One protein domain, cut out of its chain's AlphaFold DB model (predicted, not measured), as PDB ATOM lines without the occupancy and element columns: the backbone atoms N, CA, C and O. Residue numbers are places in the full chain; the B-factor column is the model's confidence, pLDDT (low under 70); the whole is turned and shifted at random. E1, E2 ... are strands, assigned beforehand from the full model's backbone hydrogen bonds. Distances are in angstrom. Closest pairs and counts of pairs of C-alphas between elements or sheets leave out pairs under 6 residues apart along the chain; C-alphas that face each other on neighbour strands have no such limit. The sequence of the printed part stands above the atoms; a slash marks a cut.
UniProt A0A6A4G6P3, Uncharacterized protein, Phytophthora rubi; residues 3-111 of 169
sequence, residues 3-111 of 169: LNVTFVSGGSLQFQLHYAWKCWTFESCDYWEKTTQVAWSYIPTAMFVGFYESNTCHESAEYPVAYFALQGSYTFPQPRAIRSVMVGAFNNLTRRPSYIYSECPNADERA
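What this domain is: This is residues 3 to 111 of the 169 residues of an uncharacterized protein of Phytophthora rubi (UniProt A0A6A4G6P3). Two four-stranded sheets, E2 E1 E4 E6 and E5 E7 E3 E8, stand partly face to face like a loose sandwich, and the bent strand E6 turns toward the second sheet. The long link, residues 53 to 71, leaves E5 of the second sheet and returns to E6 of the first. The printed part has 109 residues with eight named strands, E1 to E8 along the chain, and no named helix; it is all strand, with 45 residues in named elements. The first sheet is antiparallel, the second mixed; the whole is compact, radius of gyration of the C-alphas 13.0 A, spans 36 by 27 by 24 A.

How they stand to each other: E1, residues 3 to 7, and E2, residues 12 to 16, form a hairpin, with N 5 and O 13 at 2.8 A. E4, residues 35 to 40, is antiparallel to E1, with N 4 and O 39 at 2.7 A. E6, residues 72 to 80, pairs with E4 through N 38 and O 74, 2.9 A, and bends by 92 degrees at residue 77. This sheet is twisted. E3, residues 22 to 25, is parallel to E8, residues 99 to 102, with N 25 and O 101 at 2.8 A. E7, residues 84 to 89, is antiparallel to E3, with N 24 and O 85 at 2.8 A, and to E5, residues 47 to 52, with N 50 and O 86 at 2.8 A. E1 and E5 are apart.

Where its parts are: E1 begins at C-alpha 3, (229.969, 375.043, 272.219). E6 spans 18.0 A, E7 16.7 A and E5 16.4 A. E8 ends at C-alpha 102, (214.959, 380.745, 271.276).

The domain as a whole: The C-alphas farthest apart, of Glu 62 and Asp 108, are 37.0 A apart. The printed part has no cut. E5 to E6 is a long link. Mean pLDDT of the printed part is 71.0; residues under 70 include 59 to 71 and 103 to 111.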
ATOM      1  N   LEU A   3     230.094 375.489 273.598       72.94
ATOM      2  CA  LEU A   3     229.969 375.043 272.219       72.94
ATOM      3  C   LEU A   3     230.337 376.208 271.308       72.94
ATOM      4  O   LEU A   3     229.863 377.325 271.495       72.94
ATOM      5  N   ASN A   4     231.210 375.929 270.355       76.25
ATOM      6  CA  ASN A   4     231.614 376.821 269.295       76.25
ATOM      7  C   ASN A   4     231.116 376.252 267.958       76.25
ATOM      8  O   ASN A   4     231.239 375.053 267.705       76.25
ATOM      9  N   VAL A   5     230.520 377.094 267.126       71.69
ATOM     10  CA  VAL A   5     229.956 376.729 265.827       71.69
ATOM     11  C   VAL A   5     230.620 377.587 264.762       71.69
ATOM     12  O   VAL A   5     230.480 378.805 264.796       71.69
ATOM     13  N   THR A   6     231.301 376.965 263.804       74.62
ATOM     14  CA  THR A   6     231.978 377.645 262.693       74.62
ATOM     15  C   THR A   6     231.118 377.606 261.434       74.62
ATOM     16  O   THR A   6     230.642 376.545 261.005       74.62
ATOM     17  N   PHE A   7     230.951 378.767 260.809       75.38
ATOM     18  CA  PHE A   7     230.166 378.967 259.597       75.38
ATOM     19  C   PHE A   7     230.995 378.884 258.317       75.38
ATOM     20  O   PHE A   7     232.218 379.020 258.328       75.38
ATOM     21  N   VAL A   8     230.311 378.720 257.180       70.31
ATOM     22  CA  VAL A   8     230.925 378.766 255.840       70.31
ATOM     23  C   VAL A   8     231.643 380.096 255.584       70.31
ATOM     24  O   VAL A   8     232.694 380.094 254.948       70.31
ATOM     25  N   SER A   9     231.129 381.214 256.103       68.75
ATOM     26  CA  SER A   9     231.783 382.530 256.021       68.75
ATOM     27  C   SER A   9     233.088 382.638 256.817       68.75
ATOM     28  O   SER A   9     233.783 383.643 256.705       68.75
ATOM     29  N   GLY A  10     233.427 381.637 257.636       64.44
ATOM     30  CA  GLY A  10     234.576 381.671 258.538       64.44
ATOM     31  C   GLY A  10     234.302 382.369 259.874       64.44
ATOM     32  O   GLY A  10     235.166 382.352 260.745       64.44
ATOM     33  N   GLY A  11     233.105 382.937 260.071       67.50
ATOM     34  CA  GLY A  11     232.657 383.387 261.389       67.50
ATOM     35  C   GLY A  11     232.441 382.208 262.338       67.50
ATOM     36  O   GLY A  11     232.159 381.091 261.900       67.50
ATOM     37  N   SER A  12     232.539 382.457 263.641       68.25
ATOM     38  CA  SER A  12     232.244 381.452 264.663       68.25
ATOM     39  C   SER A  12     231.353 382.021 265.754       68.25
ATOM     40  O   SER A  12     231.495 383.189 266.079       68.25
ATOM     41  N   LEU A  13     230.447 381.218 266.303       68.56
ATOM     42  CA  LEU A  13     229.618 381.581 267.454       68.56
ATOM     43  C   LEU A  13     229.997 380.742 268.646       68.56
ATOM     44  O   LEU A  13     230.218 379.543 268.496       68.56
ATOM     45  N   GLN A  14     229.990 381.341 269.829       73.75
ATOM     46  CA  GLN A  14     230.206 380.630 271.075       73.75
ATOM     47  C   GLN A  14     228.997 380.791 271.984       73.75
ATOM     48  O   GLN A  14     228.561 381.901 272.235       73.75
ATOM     49  N   PHE A  15     228.506 379.693 272.547       70.69
ATOM     50  CA  PHE A  15     227.474 379.750 273.577       70.69
ATOM     51  C   PHE A  15     227.715 378.725 274.680       70.69
ATOM     52  O   PHE A  15     228.436 377.730 274.519       70.69
ATOM     53  N   GLN A  16     227.117 378.994 275.840       73.06
ATOM     54  CA  GLN A  16     227.174 378.095 276.982       73.06
ATOM     55  C   GLN A  16     226.013 377.107 276.943       73.06
ATOM     56  O   GLN A  16     224.844 377.464 277.014       73.06
ATOM     57  N   LEU A  17     226.358 375.828 276.881       69.12
ATOM     58  CA  LEU A  17     225.426 374.736 277.079       69.12
ATOM     59  C   LEU A  17     225.191 374.535 278.585       69.12
ATOM     60  O   LEU A  17     226.145 374.424 279.370       69.12
ATOM     61  N   HIS A  18     223.916 374.474 278.978       68.06
ATOM     62  CA  HIS A  18     223.479 374.216 280.355       68.06
ATOM     63  C   HIS A  18     223.079 372.740 280.562       68.06
ATOM     64  O   HIS A  18     223.456 371.866 279.787       68.06
ATOM     65  N   TYR A  19     222.352 372.451 281.649       76.19
ATOM     66  CA  TYR A  19     221.882 371.120 282.047       76.19
ATOM     67  C   TYR A  19     221.172 370.340 280.921       76.19
ATOM     68  O   TYR A  19     220.651 370.920 279.972       76.19
ATOM     69  N   ALA A  20     221.100 369.012 281.069       80.25
ATOM     70  CA  ALA A  20     220.434 368.128 280.115       80.25
ATOM     71  C   ALA A  20     218.937 368.447 279.920       80.25
ATOM     72  O   ALA A  20     218.268 369.005 280.794       80.25
ATOM     73  N   TRP A  21     218.405 367.999 278.782       82.19
ATOM     74  CA  TRP A  21     217.035 368.199 278.298       82.19
ATOM     75  C   TRP A  21     216.701 369.650 277.977       82.19
ATOM     76  O   TRP A  21     215.547 370.066 278.111       82.19
ATOM     77  N   LYS A  22     217.701 370.420 277.564       83.75
ATOM     78  CA  LYS A  22     217.544 371.804 277.127       83.75
ATOM     79  C   LYS A  22     217.825 371.894 275.636       83.75
ATOM     80  O   LYS A  22     218.762 371.272 275.138       83.75
ATOM     81  N   CYS A  23     216.963 372.629 274.958       82.62
ATOM     82  CA  CYS A  23     217.006 372.879 273.531       82.62
ATOM     83  C   CYS A  23     217.282 374.356 273.292       82.62
ATOM     84  O   CYS A  23     216.649 375.190 273.935       82.62
ATOM     85  N   TRP A  24     218.178 374.658 272.363       80.94
ATOM     86  CA  TRP A  24     218.388 375.991 271.815       80.94
ATOM     87  C   TRP A  24     218.005 375.995 270.348       80.94
ATOM     88  O   TRP A  24     218.541 375.206 269.574       80.94
ATOM     89  N   THR A  25     217.094 376.878 269.973       81.88
ATOM     90  CA  THR A  25     216.692 377.127 268.594       81.88
ATOM     91  C   THR A  25     217.257 378.458 268.133       81.88
ATOM     92  O   THR A  25     217.223 379.449 268.860       81.88
ATOM     93  N   PHE A  26     217.730 378.485 266.894       75.94
ATOM     94  CA  PHE A  26     218.183 379.696 266.208       75.94
ATOM     95  C   PHE A  26     217.065 380.239 265.308       75.94
ATOM     96  O   PHE A  26     217.271 380.576 264.140       75.94
ATOM     97  N   GLU A  27     215.837 380.212 265.828       68.44
ATOM     98  CA  GLU A  27     214.646 380.660 265.117       68.44
ATOM     99  C   GLU A  27     214.726 382.175 264.886       68.44
ATOM    100  O   GLU A  27     215.112 382.924 265.781       68.44
ATOM    101  N   SER A  28     214.386 382.619 263.673       64.31
ATOM    102  CA  SER A  28     214.360 384.042 263.287       64.31
ATOM    103  C   SER A  28     215.711 384.771 263.307       64.31
ATOM    104  O   SER A  28     215.751 385.996 263.348       64.31
ATOM    105  N   CYS A  29     216.829 384.046 263.243       69.81
ATOM    106  CA  CYS A  29     218.143 384.671 263.114       69.81
ATOM    107  C   CYS A  29     218.458 384.927 261.635       69.81
ATOM    108  O   CYS A  29     218.894 384.021 260.921       69.81
ATOM    109  N   ASP A  30     218.241 386.163 261.175       62.75
ATOM    110  CA  ASP A  30     218.400 386.571 259.766       62.75
ATOM    111  C   ASP A  30     219.811 386.324 259.204       62.75
ATOM    112  O   ASP A  30     219.996 386.123 258.004       62.75
ATOM    113  N   TYR A  31     220.814 386.287 260.080       62.38
ATOM    114  CA  TYR A  31     222.224 386.057 259.754       62.38
ATOM    115  C   TYR A  31     222.653 384.589 259.897       62.38
ATOM    116  O   TYR A  31     223.850 384.289 259.850       62.38
ATOM    117  N   TRP A  32     221.717 383.662 260.126       69.56
ATOM    118  CA  TRP A  32     222.067 382.263 260.342       69.56
ATOM    119  C   TRP A  32     222.503 381.576 259.045       69.56
ATOM    120  O   TRP A  32     221.710 381.349 258.127       69.56
ATOM    121  N   GLU A  33     223.775 381.192 258.999       72.19
ATOM    122  CA  GLU A  33     224.417 380.573 257.844       72.19
ATOM    123  C   GLU A  33     224.638 379.066 258.032       72.19
ATOM    124  O   GLU A  33     224.533 378.509 259.127       72.19
ATOM    125  N   LYS A  34     224.989 378.381 256.938       80.81
ATOM    126  CA  LYS A  34     225.415 376.981 257.012       80.81
ATOM    127  C   LYS A  34     226.720 376.860 257.800       80.81
ATOM    128  O   LYS A  34     227.636 377.668 257.651       80.81
ATOM    129  N   THR A  35     226.813 375.804 258.589       75.44
ATOM    130  CA  THR A  35     227.931 375.470 259.464       75.44
ATOM    131  C   THR A  35     228.803 374.404 258.825       75.44
ATOM    132  O   THR A  35     228.295 373.423 258.273       75.44
ATOM    133  N   THR A  36     230.114 374.570 258.924       78.44
ATOM    134  CA  THR A  36     231.112 373.608 258.430       78.44
ATOM    135  C   THR A  36     231.728 372.802 259.560       78.44
ATOM    136  O   THR A  36     232.119 371.660 259.342       78.44
ATOM    137  N   GLN A  37     231.765 373.350 260.774       79.50
ATOM    138  CA  GLN A  37     232.369 372.695 261.924       79.50
ATOM    139  C   GLN A  37     231.660 373.094 263.217       79.50
ATOM    140  O   GLN A  37     231.149 374.203 263.349       79.50
ATOM    141  N   VAL A  38     231.660 372.190 264.186       77.69
ATOM    142  CA  VAL A  38     231.302 372.452 265.583       77.69
ATOM    143  C   VAL A  38     232.438 371.988 266.483       77.69
ATOM    144  O   VAL A  38     233.072 370.974 266.205       77.69
ATOM    145  N   ALA A  39     232.718 372.713 267.556       79.31
ATOM    146  CA  ALA A  39     233.753 372.385 268.527       79.31
ATOM    147  C   ALA A  39     233.243 372.607 269.950       79.31
ATOM    148  O   ALA A  39     232.555 373.581 270.219       79.31
ATOM    149  N   TRP A  40     233.578 371.728 270.885       78.62
ATOM    150  CA  TRP A  40     233.126 371.816 272.271       78.62
ATOM    151  C   TRP A  40     234.285 371.633 273.243       78.62
ATOM    152  O   TRP A  40     235.185 370.817 273.032       78.62
ATOM    153  N   SER A  41     234.249 372.397 274.335       73.81
ATOM    154  CA  SER A  41     235.303 372.370 275.355       73.81
ATOM    155  C   SER A  41     235.112 371.267 276.387       73.81
ATOM    156  O   SER A  41     236.092 370.718 276.875       73.81
ATOM    157  N   TYR A  42     233.858 370.979 276.748       74.75
ATOM    158  CA  TYR A  42     233.522 369.968 277.742       74.75
ATOM    159  C   TYR A  42     232.089 369.471 277.604       74.75
ATOM    160  O   TYR A  42     231.163 370.276 277.698       74.75
ATOM    161  N   ILE A  43     231.916 368.155 277.442       73.06
ATOM    162  CA  ILE A  43     230.628 367.456 277.558       73.06
ATOM    163  C   ILE A  43     230.807 366.322 278.586       73.06
ATOM    164  O   ILE A  43     231.675 365.464 278.396       73.06
ATOM    165  N   PRO A  44     230.029 366.298 279.686       75.44
ATOM    166  CA  PRO A  44     230.038 365.193 280.638       75.44
ATOM    167  C   PRO A  44     229.744 363.855 279.953       75.44
ATOM    168  O   PRO A  44     228.857 363.773 279.112       75.44
ATOM    169  N   THR A  45     230.401 362.776 280.380       73.88
ATOM    170  CA  THR A  45     230.259 361.433 279.780       73.88
ATOM    171  C   THR A  45     228.847 360.845 279.849       73.88
ATOM    172  O   THR A  45     228.535 359.924 279.104       73.88
ATOM    173  N   ALA A  46     227.983 361.365 280.725       76.19
ATOM    174  CA  ALA A  46     226.577 360.974 280.833       76.19
ATOM    175  C   ALA A  46     225.632 361.797 279.929       76.19
ATOM    176  O   ALA A  46     224.419 361.567 279.943       76.19
ATOM    177  N   MET A  47     226.166 362.760 279.173       77.12
ATOM    178  CA  MET A  47     225.411 363.696 278.344       77.12
ATOM    179  C   MET A  47     225.845 363.648 276.883       77.12
ATOM    180  O   MET A  47     226.994 363.354 276.572       77.12
ATOM    181  N   PHE A  48     224.924 364.012 275.996       76.75
ATOM    182  CA  PHE A  48     225.205 364.212 274.582       76.75
ATOM    183  C   PHE A  48     224.797 365.607 274.133       76.75
ATOM    184  O   PHE A  48     223.941 366.245 274.750       76.75
ATOM    185  N   VAL A  49     225.382 366.031 273.015       77.38
ATOM    186  CA  VAL A  49     224.930 367.189 272.251       77.38
ATOM    187  C   VAL A  49     224.449 366.701 270.891       77.38
ATOM    188  O   VAL A  49     225.185 366.003 270.193       77.38
ATOM    189  N   GLY A  50     223.201 367.020 270.560       77.56
ATOM    190  CA  GLY A  50     222.577 366.746 269.271       77.56
ATOM    191  C   GLY A  50     222.413 368.038 268.477       77.56
ATOM    192  O   GLY A  50     222.022 369.060 269.040       77.56
ATOM    193  N   PHE A  51     222.705 367.982 267.181       79.38
ATOM    194  CA  PHE A  51     222.548 369.092 266.244       79.38
ATOM    195  C   PHE A  51     221.464 368.732 265.235       79.38
ATOM    196  O   PHE A  51     221.494 367.635 264.682       79.38
ATOM    197  N   TYR A  52     220.536 369.649 264.983       79.50
ATOM    198  CA  TYR A  52     219.367 369.392 264.146       79.50
ATOM    199  C   TYR A  52     219.206 370.486 263.101       79.50
ATOM    200  O   TYR A  52     219.415 371.661 263.393       79.50
ATOM    201  N   GLU A  53     218.784 370.114 261.892       80.12
ATOM    202  CA  GLU A  53     218.403 371.070 260.839       80.12
ATOM    203  C   GLU A  53     216.964 371.600 261.020       80.12
ATOM    204  O   GLU A  53     216.522 372.482 260.286       80.12
ATOM    205  N   SER A  54     216.235 371.094 262.020       78.19
ATOM    206  CA  SER A  54     214.910 371.562 262.435       78.19
ATOM    207  C   SER A  54     214.975 372.417 263.706       78.19
ATOM    208  O   SER A  54     215.969 372.402 264.429       78.19
ATOM    209  N   ASN A  55     213.872 373.098 264.035       77.62
ATOM    210  CA  ASN A  55     213.715 373.856 265.288       77.62
ATOM    211  C   ASN A  55     213.189 372.988 266.449       77.62
ATOM    212  O   ASN A  55     212.837 373.501 267.504       77.62
ATOM    213  N   THR A  56     213.063 371.671 266.271       77.44
ATOM    214  CA  THR A  56     212.384 370.812 267.256       77.44
ATOM    215  C   THR A  56     213.318 370.264 268.332       77.44
ATOM    216  O   THR A  56     212.825 369.703 269.313       77.44
ATOM    217  N   CYS A  57     214.645 370.396 268.164       78.06
ATOM    218  CA  CYS A  57     215.668 369.770 269.017       78.06
ATOM    219  C   CYS A  57     215.409 368.288 269.297       78.06
ATOM    220  O   CYS A  57     215.705 367.771 270.373       78.06
ATOM    221  N   HIS A  58     214.734 367.628 268.372       75.19
ATOM    222  CA  HIS A  58     214.255 366.274 268.530       75.19
ATOM    223  C   HIS A  58     213.927 365.761 267.146       75.19
ATOM    224  O   HIS A  58     213.173 366.398 266.406       75.19
ATOM    225  N   GLU A  59     214.474 364.601 266.829       65.19
ATOM    226  CA  GLU A  59     214.032 363.809 265.698       65.19
ATOM    227  C   GLU A  59     213.365 362.554 266.242       65.19
ATOM    228  O   GLU A  59     213.837 361.934 267.194       65.19
ATOM    229  N   SER A  60     212.249 362.158 265.632       54.91
ATOM    230  CA  SER A  60     211.568 360.899 265.944       54.91
ATOM    231  C   SER A  60     212.347 359.663 265.473       54.91
ATOM    232  O   SER A  60     211.806 358.562 265.513       54.91
ATOM    233  N   ALA A  61     213.572 359.842 264.977       48.84
ATOM    234  CA  ALA A  61     214.432 358.773 264.508       48.84
ATOM    235  C   ALA A  61     215.204 358.136 265.673       48.84
ATOM    236  O   ALA A  61     215.636 358.800 266.612       48.84
ATOM    237  N   GLU A  62     215.396 356.823 265.577       44.56
ATOM    238  CA  GLU A  62     215.997 355.945 266.590       44.56
ATOM    239  C   GLU A  62     217.511 356.173 266.804       44.56
ATOM    240  O   GLU A  62     218.133 355.517 267.636       44.56
ATOM    241  N   TYR A  63     218.111 357.132 266.092       41.34
ATOM    242  CA  TYR A  63     219.554 357.356 266.069       41.34
ATOM    243  C   TYR A  63     219.894 358.835 266.278       41.34
ATOM    244  O   TYR A  63     220.032 359.579 265.307       41.34
ATOM    245  N   PRO A  64     220.068 359.309 267.523       44.97
ATOM    246  CA  PRO A  64     220.738 360.582 267.722       44.97
ATOM    247  C   PRO A  64     222.203 360.432 267.313       44.97
ATOM    248  O   PRO A  64     222.924 359.571 267.822       44.97
ATOM    249  N   VAL A  65     222.670 361.313 266.433       50.56
ATOM    250  CA  VAL A  65     224.103 361.534 266.234       50.56
ATOM    251  C   VAL A  65     224.614 362.278 267.471       50.56
ATOM    252  O   VAL A  65     224.709 363.501 267.508       50.56
ATOM    253  N   ALA A  66     224.828 361.529 268.548       47.72
ATOM    254  CA  ALA A  66     225.438 362.022 269.768       47.72
ATOM    255  C   ALA A  66     226.954 362.083 269.558       47.72
ATOM    256  O   ALA A  66     227.578 361.073 269.245       47.72
ATOM    257  N   TYR A  67     227.559 363.257 269.732       52.25
ATOM    258  CA  TYR A  67     229.015 363.385 269.705       52.25
ATOM    259  C   TYR A  67     229.587 363.163 271.107       52.25
ATOM    260  O   TYR A  67     229.202 363.827 272.071       52.25
ATOM    261  N   PHE A  68     230.507 362.204 271.209       50.72
ATOM    262  CA  PHE A  68     231.115 361.750 272.454       50.72
ATOM    263  C   PHE A  68     232.569 362.211 272.502       50.72
ATOM    264  O   PHE A  68     233.435 361.585 271.899       50.72
ATOM    265  N   ALA A  69     232.865 363.285 273.229       47.47
ATOM    266  CA  ALA A  69     234.218 363.504 273.730       47.47
ATOM    267  C   ALA A  69     234.210 364.508 274.883       47.47
ATOM    268  O   ALA A  69     233.449 365.475 274.859       47.47
ATOM    269  N   LEU A  70     235.120 364.318 275.847       55.97
ATOM    270  CA  LEU A  70     235.405 365.292 276.910       55.97
ATOM    271  C   LEU A  70     235.792 366.663 276.352       55.97
ATOM    272  O   LEU A  70     235.621 367.646 277.042       55.97
ATOM    273  N   GLN A  71     236.309 366.719 275.131       69.19
ATOM    274  CA  GLN A  71     236.542 367.906 274.321       69.19
ATOM    275  C   GLN A  71     236.648 367.413 272.883       69.19
ATOM    276  O   GLN A  71     237.162 366.314 272.654       69.19
ATOM    277  N   GLY A  72     236.182 368.173 271.909       70.62
ATOM    278  CA  GLY A  72     236.216 367.676 270.544       70.62
ATOM    279  C   GLY A  72     235.787 368.701 269.528       70.62
ATOM    280  O   GLY A  72     235.320 369.787 269.856       70.62
ATOM    281  N   SER A  73     235.976 368.336 268.273       78.19
ATOM    282  CA  SER A  73     235.377 369.047 267.162       78.19
ATOM    283  C   SER A  73     234.876 368.045 266.146       78.19
ATOM    284  O   SER A  73     235.385 366.927 266.054       78.19
ATOM    285  N   TYR A  74     233.866 368.453 265.401       75.19
ATOM    286  CA  TYR A  74     233.317 367.702 264.302       75.19
ATOM    287  C   TYR A  74     233.174 368.623 263.103       75.19
ATOM    288  O   TYR A  74     232.494 369.647 263.170       75.19
ATOM    289  N   THR A  75     233.832 368.251 262.012       79.62
ATOM    290  CA  THR A  75     233.695 368.922 260.723       79.62
ATOM    291  C   THR A  75     232.656 368.170 259.913       79.62
ATOM    292  O   THR A  75     232.786 366.966 259.692       79.62
ATOM    293  N   PHE A  76     231.623 368.875 259.466       73.62
ATOM    294  CA  PHE A  76     230.598 368.276 258.630       73.62
ATOM    295  C   PHE A  76     231.178 367.982 257.240       73.62
ATOM    296  O   PHE A  76     231.781 368.875 256.639       73.62
ATOM    297  N   PRO A  77     230.948 366.783 256.674       73.25
ATOM    298  CA  PRO A  77     231.359 366.468 255.304       73.25
ATOM    299  C   PRO A  77     230.758 367.423 254.263       73.25
ATOM    300  O   PRO A  77     231.333 367.646 253.200       73.25
ATOM    301  N   GLN A  78     229.586 367.984 254.569       76.81
ATOM    302  CA  GLN A  78     228.910 369.001 253.777       76.81
ATOM    303  C   GLN A  78     228.352 370.088 254.700       76.81
ATOM    304  O   GLN A  78     227.874 369.749 255.784       76.81
ATOM    305  N   PRO A  79     228.345 371.368 254.286       78.81
ATOM    306  CA  PRO A  79     227.793 372.442 255.103       78.81
ATOM    307  C   PRO A  79     226.330 372.188 255.490       78.81
ATOM    308  O   PRO A  79     225.475 372.012 254.613       78.81
ATOM    309  N   ARG A  80     226.034 372.203 256.793       78.75
ATOM    310  CA  ARG A  80     224.700 371.923 257.355       78.75
ATOM    311  C   ARG A  80     224.028 373.191 257.854       78.75
ATOM    312  O   ARG A  80     224.693 374.070 258.382       78.75
ATOM    313  N   ALA A  81     222.712 373.303 257.717       80.06
ATOM    314  CA  ALA A  81     221.961 374.418 258.293       80.06
ATOM    315  C   ALA A  81     221.453 374.029 259.687       80.06
ATOM    316  O   ALA A  81     220.267 373.778 259.851       80.06
ATOM    317  N   ILE A  82     222.341 373.937 260.682       78.69
ATOM    318  CA  ILE A  82     221.943 373.578 262.055       78.69
ATOM    319  C   ILE A  82     220.964 374.630 262.568       78.69
ATOM    320  O   ILE A  82     221.360 375.762 262.765       78.69
ATOM    321  N   ARG A  83     219.697 374.298 262.785       79.88
ATOM    322  CA  ARG A  83     218.684 375.231 263.292       79.88
ATOM    323  C   ARG A  83     218.421 375.081 264.778       79.88
ATOM    324  O   ARG A  83     217.882 375.999 265.395       79.88
ATOM    325  N   SER A  84     218.817 373.959 265.365       80.50
ATOM    326  CA  SER A  84     218.715 373.789 266.803       80.50
ATOM    327  C   SER A  84     219.741 372.821 267.381       80.50
ATOM    328  O   SER A  84     220.306 371.974 266.683       80.50
ATOM    329  N   VAL A  85     220.005 372.981 268.677       80.75
ATOM    330  CA  VAL A  85     220.973 372.198 269.446       80.75
ATOM    331  C   VAL A  85     220.326 371.711 270.732       80.75
ATOM    332  O   VAL A  85     219.751 372.491 271.489       80.75
ATOM    333  N   MET A  86     220.458 370.419 271.013       81.06
ATOM    334  CA  MET A  86     219.959 369.805 272.237       81.06
ATOM    335  C   MET A  86     221.109 369.288 273.084       81.06
ATOM    336  O   MET A  86     221.973 368.574 272.584       81.06
ATOM    337  N   VAL A  87     221.061 369.554 274.385       80.50
ATOM    338  CA  VAL A  87     221.821 368.776 275.371       80.50
ATOM    339  C   VAL A  87     220.887 367.732 275.955       80.50
ATOM    340  O   VAL A  87     219.835 368.081 276.493       80.50
ATOM    341  N   GLY A  88     221.246 366.458 275.880       78.31
ATOM    342  CA  GLY A  88     220.472 365.356 276.451       78.31
ATOM    343  C   GLY A  88     221.319 364.470 277.355       78.31
ATOM    344  O   GLY A  88     222.523 364.678 277.490       78.31
ATOM    345  N   ALA A  89     220.693 363.485 277.997       80.38
ATOM    346  CA  ALA A  89     221.411 362.446 278.735       80.38
ATOM    347  C   ALA A  89     221.284 361.087 278.037       80.38
ATOM    348  O   ALA A  89     220.239 360.757 277.473       80.38
ATOM    349  N   PHE A  90     222.344 360.279 278.091       74.75
ATOM    350  CA  PHE A  90     222.406 358.997 277.372       74.75
ATOM    351  C   PHE A  90     221.357 357.984 277.806       74.75
ATOM    352  O   PHE A  90     220.975 357.114 277.031       74.75
ATOM    353  N   ASN A  91     220.864 358.105 279.033       78.50
ATOM    354  CA  ASN A  91     219.844 357.208 279.551       78.50
ATOM    355  C   ASN A  91     218.488 357.338 278.838       78.50
ATOM    356  O   ASN A  91     217.626 356.492 279.066       78.50
ATOM    357  N   ASN A  92     218.261 358.378 278.022       76.56
ATOM    358  CA  ASN A  92     217.004 358.542 277.295       76.56
ATOM    359  C   ASN A  92     217.145 359.364 276.002       76.56
ATOM    360  O   ASN A  92     216.654 360.483 275.883       76.56
ATOM    361  N   LEU A  93     217.797 358.782 275.006       72.94
ATOM    362  CA  LEU A  93     218.068 359.396 273.706       72.94
ATOM    363  C   LEU A  93     216.844 359.954 272.957       72.94
ATOM    364  O   LEU A  93     216.978 360.893 272.179       72.94
ATOM    365  N   THR A  94     215.654 359.406 273.202       73.44
ATOM    366  CA  THR A  94     214.413 359.795 272.513       73.44
ATOM    367  C   THR A  94     213.589 360.818 273.287       73.44
ATOM    368  O   THR A  94     212.536 361.256 272.811       73.44
ATOM    369  N   ARG A  95     214.033 361.221 274.482       80.81
ATOM    370  CA  ARG A  95     213.302 362.180 275.307       80.81
ATOM    371  C   ARG A  95     213.304 363.559 274.660       80.81
ATOM    372  O   ARG A  95     214.335 364.099 274.283       80.81
ATOM    373  N   ARG A  96     212.116 364.156 274.614       82.69
ATOM    374  CA  ARG A  96     211.913 365.530 274.153       82.69
ATOM    375  C   ARG A  96     212.556 366.547 275.102       82.69
ATOM    376  O   ARG A  96     212.657 366.277 276.307       82.69
ATOM    377  N   PRO A  97     212.954 367.724 274.594       83.38
ATOM    378  CA  PRO A  97     213.446 368.797 275.444       83.38
ATOM    379  C   PRO A  97     212.402 369.179 276.498       83.38
ATOM    380  O   PRO A  97     211.204 369.238 276.236       83.38
ATOM    381  N   SER A  98     212.877 369.433 277.713       81.31
ATOM    382  CA  SER A  98     212.063 369.957 278.815       81.31
ATOM    383  C   SER A  98     211.798 371.454 278.680       81.31
ATOM    384  O   SER A  98     210.870 371.975 279.289       81.31
ATOM    385  N   TYR A  99     212.644 372.147 277.917       78.56
ATOM    386  CA  TYR A  99     212.555 373.576 277.677       78.56
ATOM    387  C   TYR A  99     213.257 373.923 276.364       78.56
ATOM    388  O   TYR A  99     214.310 373.345 276.071       78.56
ATOM    389  N   ILE A 100     212.683 374.869 275.626       80.94
ATOM    390  CA  ILE A 100     213.204 375.396 274.366       80.94
ATOM    391  C   ILE A 100     213.536 376.873 274.588       80.94
ATOM    392  O   ILE A 100     212.658 377.663 274.926       80.94
ATOM    393  N   TYR A 101     214.813 377.215 274.460       74.75
ATOM    394  CA  TYR A 101     215.309 378.583 274.401       74.75
ATOM    395  C   TYR A 101     215.362 378.993 272.934       74.75
ATOM    396  O   TYR A 101     215.946 378.266 272.135       74.75
ATOM    397  N   SER A 102     214.788 380.143 272.596       73.00
ATOM    398  CA  SER A 102     214.959 380.745 271.276       73.00
ATOM    399  C   SER A 102     215.763 382.016 271.441       73.00
ATOM    400  O   SER A 102     215.247 383.010 271.949       73.00
ATOM    401  N   GLU A 103     217.031 381.963 271.059       66.69
ATOM    402  CA  GLU A 103     217.936 383.100 271.156       66.69
ATOM    403  C   GLU A 103     218.810 383.148 269.911       66.69
ATOM    404  O   GLU A 103     219.432 382.159 269.518       66.69
ATOM    405  N   CYS A 104     218.856 384.328 269.304       65.81
ATOM    406  CA  CYS A 104     219.807 384.633 268.260       65.81
ATOM    407  C   CYS A 104     221.113 385.074 268.927       65.81
ATOM    408  O   CYS A 104     221.117 386.086 269.628       65.81
ATOM    409  N   PRO A 105     222.211 384.313 268.779       59.19
ATOM    410  CA  PRO A 105     223.477 384.661 269.411       59.19
ATOM    411  C   PRO A 105     224.001 385.947 268.779       59.19
ATOM    412  O   PRO A 105     224.200 385.967 267.564       59.19
ATOM    413  N   ASN A 106     224.141 387.019 269.566       52.50
ATOM    414  CA  ASN A 106     224.406 388.375 269.074       52.50
ATOM    415  C   ASN A 106     225.484 388.383 267.981       52.50
ATOM    416  O   ASN A 106     226.482 387.672 268.085       52.50
ATOM    417  N   ALA A 107     225.307 389.203 266.940       48.12
ATOM    418  CA  ALA A 107     226.274 389.299 265.843       48.12
ATOM    419  C   ALA A 107     227.700 389.628 266.334       48.12
ATOM    420  O   ALA A 107     228.663 389.202 265.705       48.12
ATOM    421  N   ASP A 108     227.833 390.285 267.492       44.62
ATOM    422  CA  ASP A 108     229.106 390.556 268.174       44.62
ATOM    423  C   ASP A 108     229.826 389.295 268.693       44.62
ATOM    424  O   ASP A 108     231.045 389.300 268.862       44.62
ATOM    425  N   GLU A 109     229.111 388.187 268.919       44.16
ATOM    426  CA  GLU A 109     229.711 386.884 269.237       44.16
ATOM    427  C   GLU A 109     230.253 386.175 267.988       44.16
ATOM    428  O   GLU A 109     230.924 385.148 268.125       44.16
ATOM    429  N   ARG A 110     230.028 386.725 266.778       44.75
ATOM    430  CA  ARG A 110     230.764 386.323 265.575       44.75
ATOM    431  C   ARG A 110     232.191 386.836 265.710       44.75
ATOM    432  O   ARG A 110     232.505 387.949 265.299       44.75
ATOM    433  N   ALA A 111     233.089 386.009 266.235       42.09
ATOM    434  CA  ALA A 111     234.520 386.281 266.140       42.09
ATOM    435  C   ALA A 111     234.949 386.136 264.667       42.09
ATOM    436  O   ALA A 111     235.385 385.073 264.226       42.09
TER     437      ALA A 111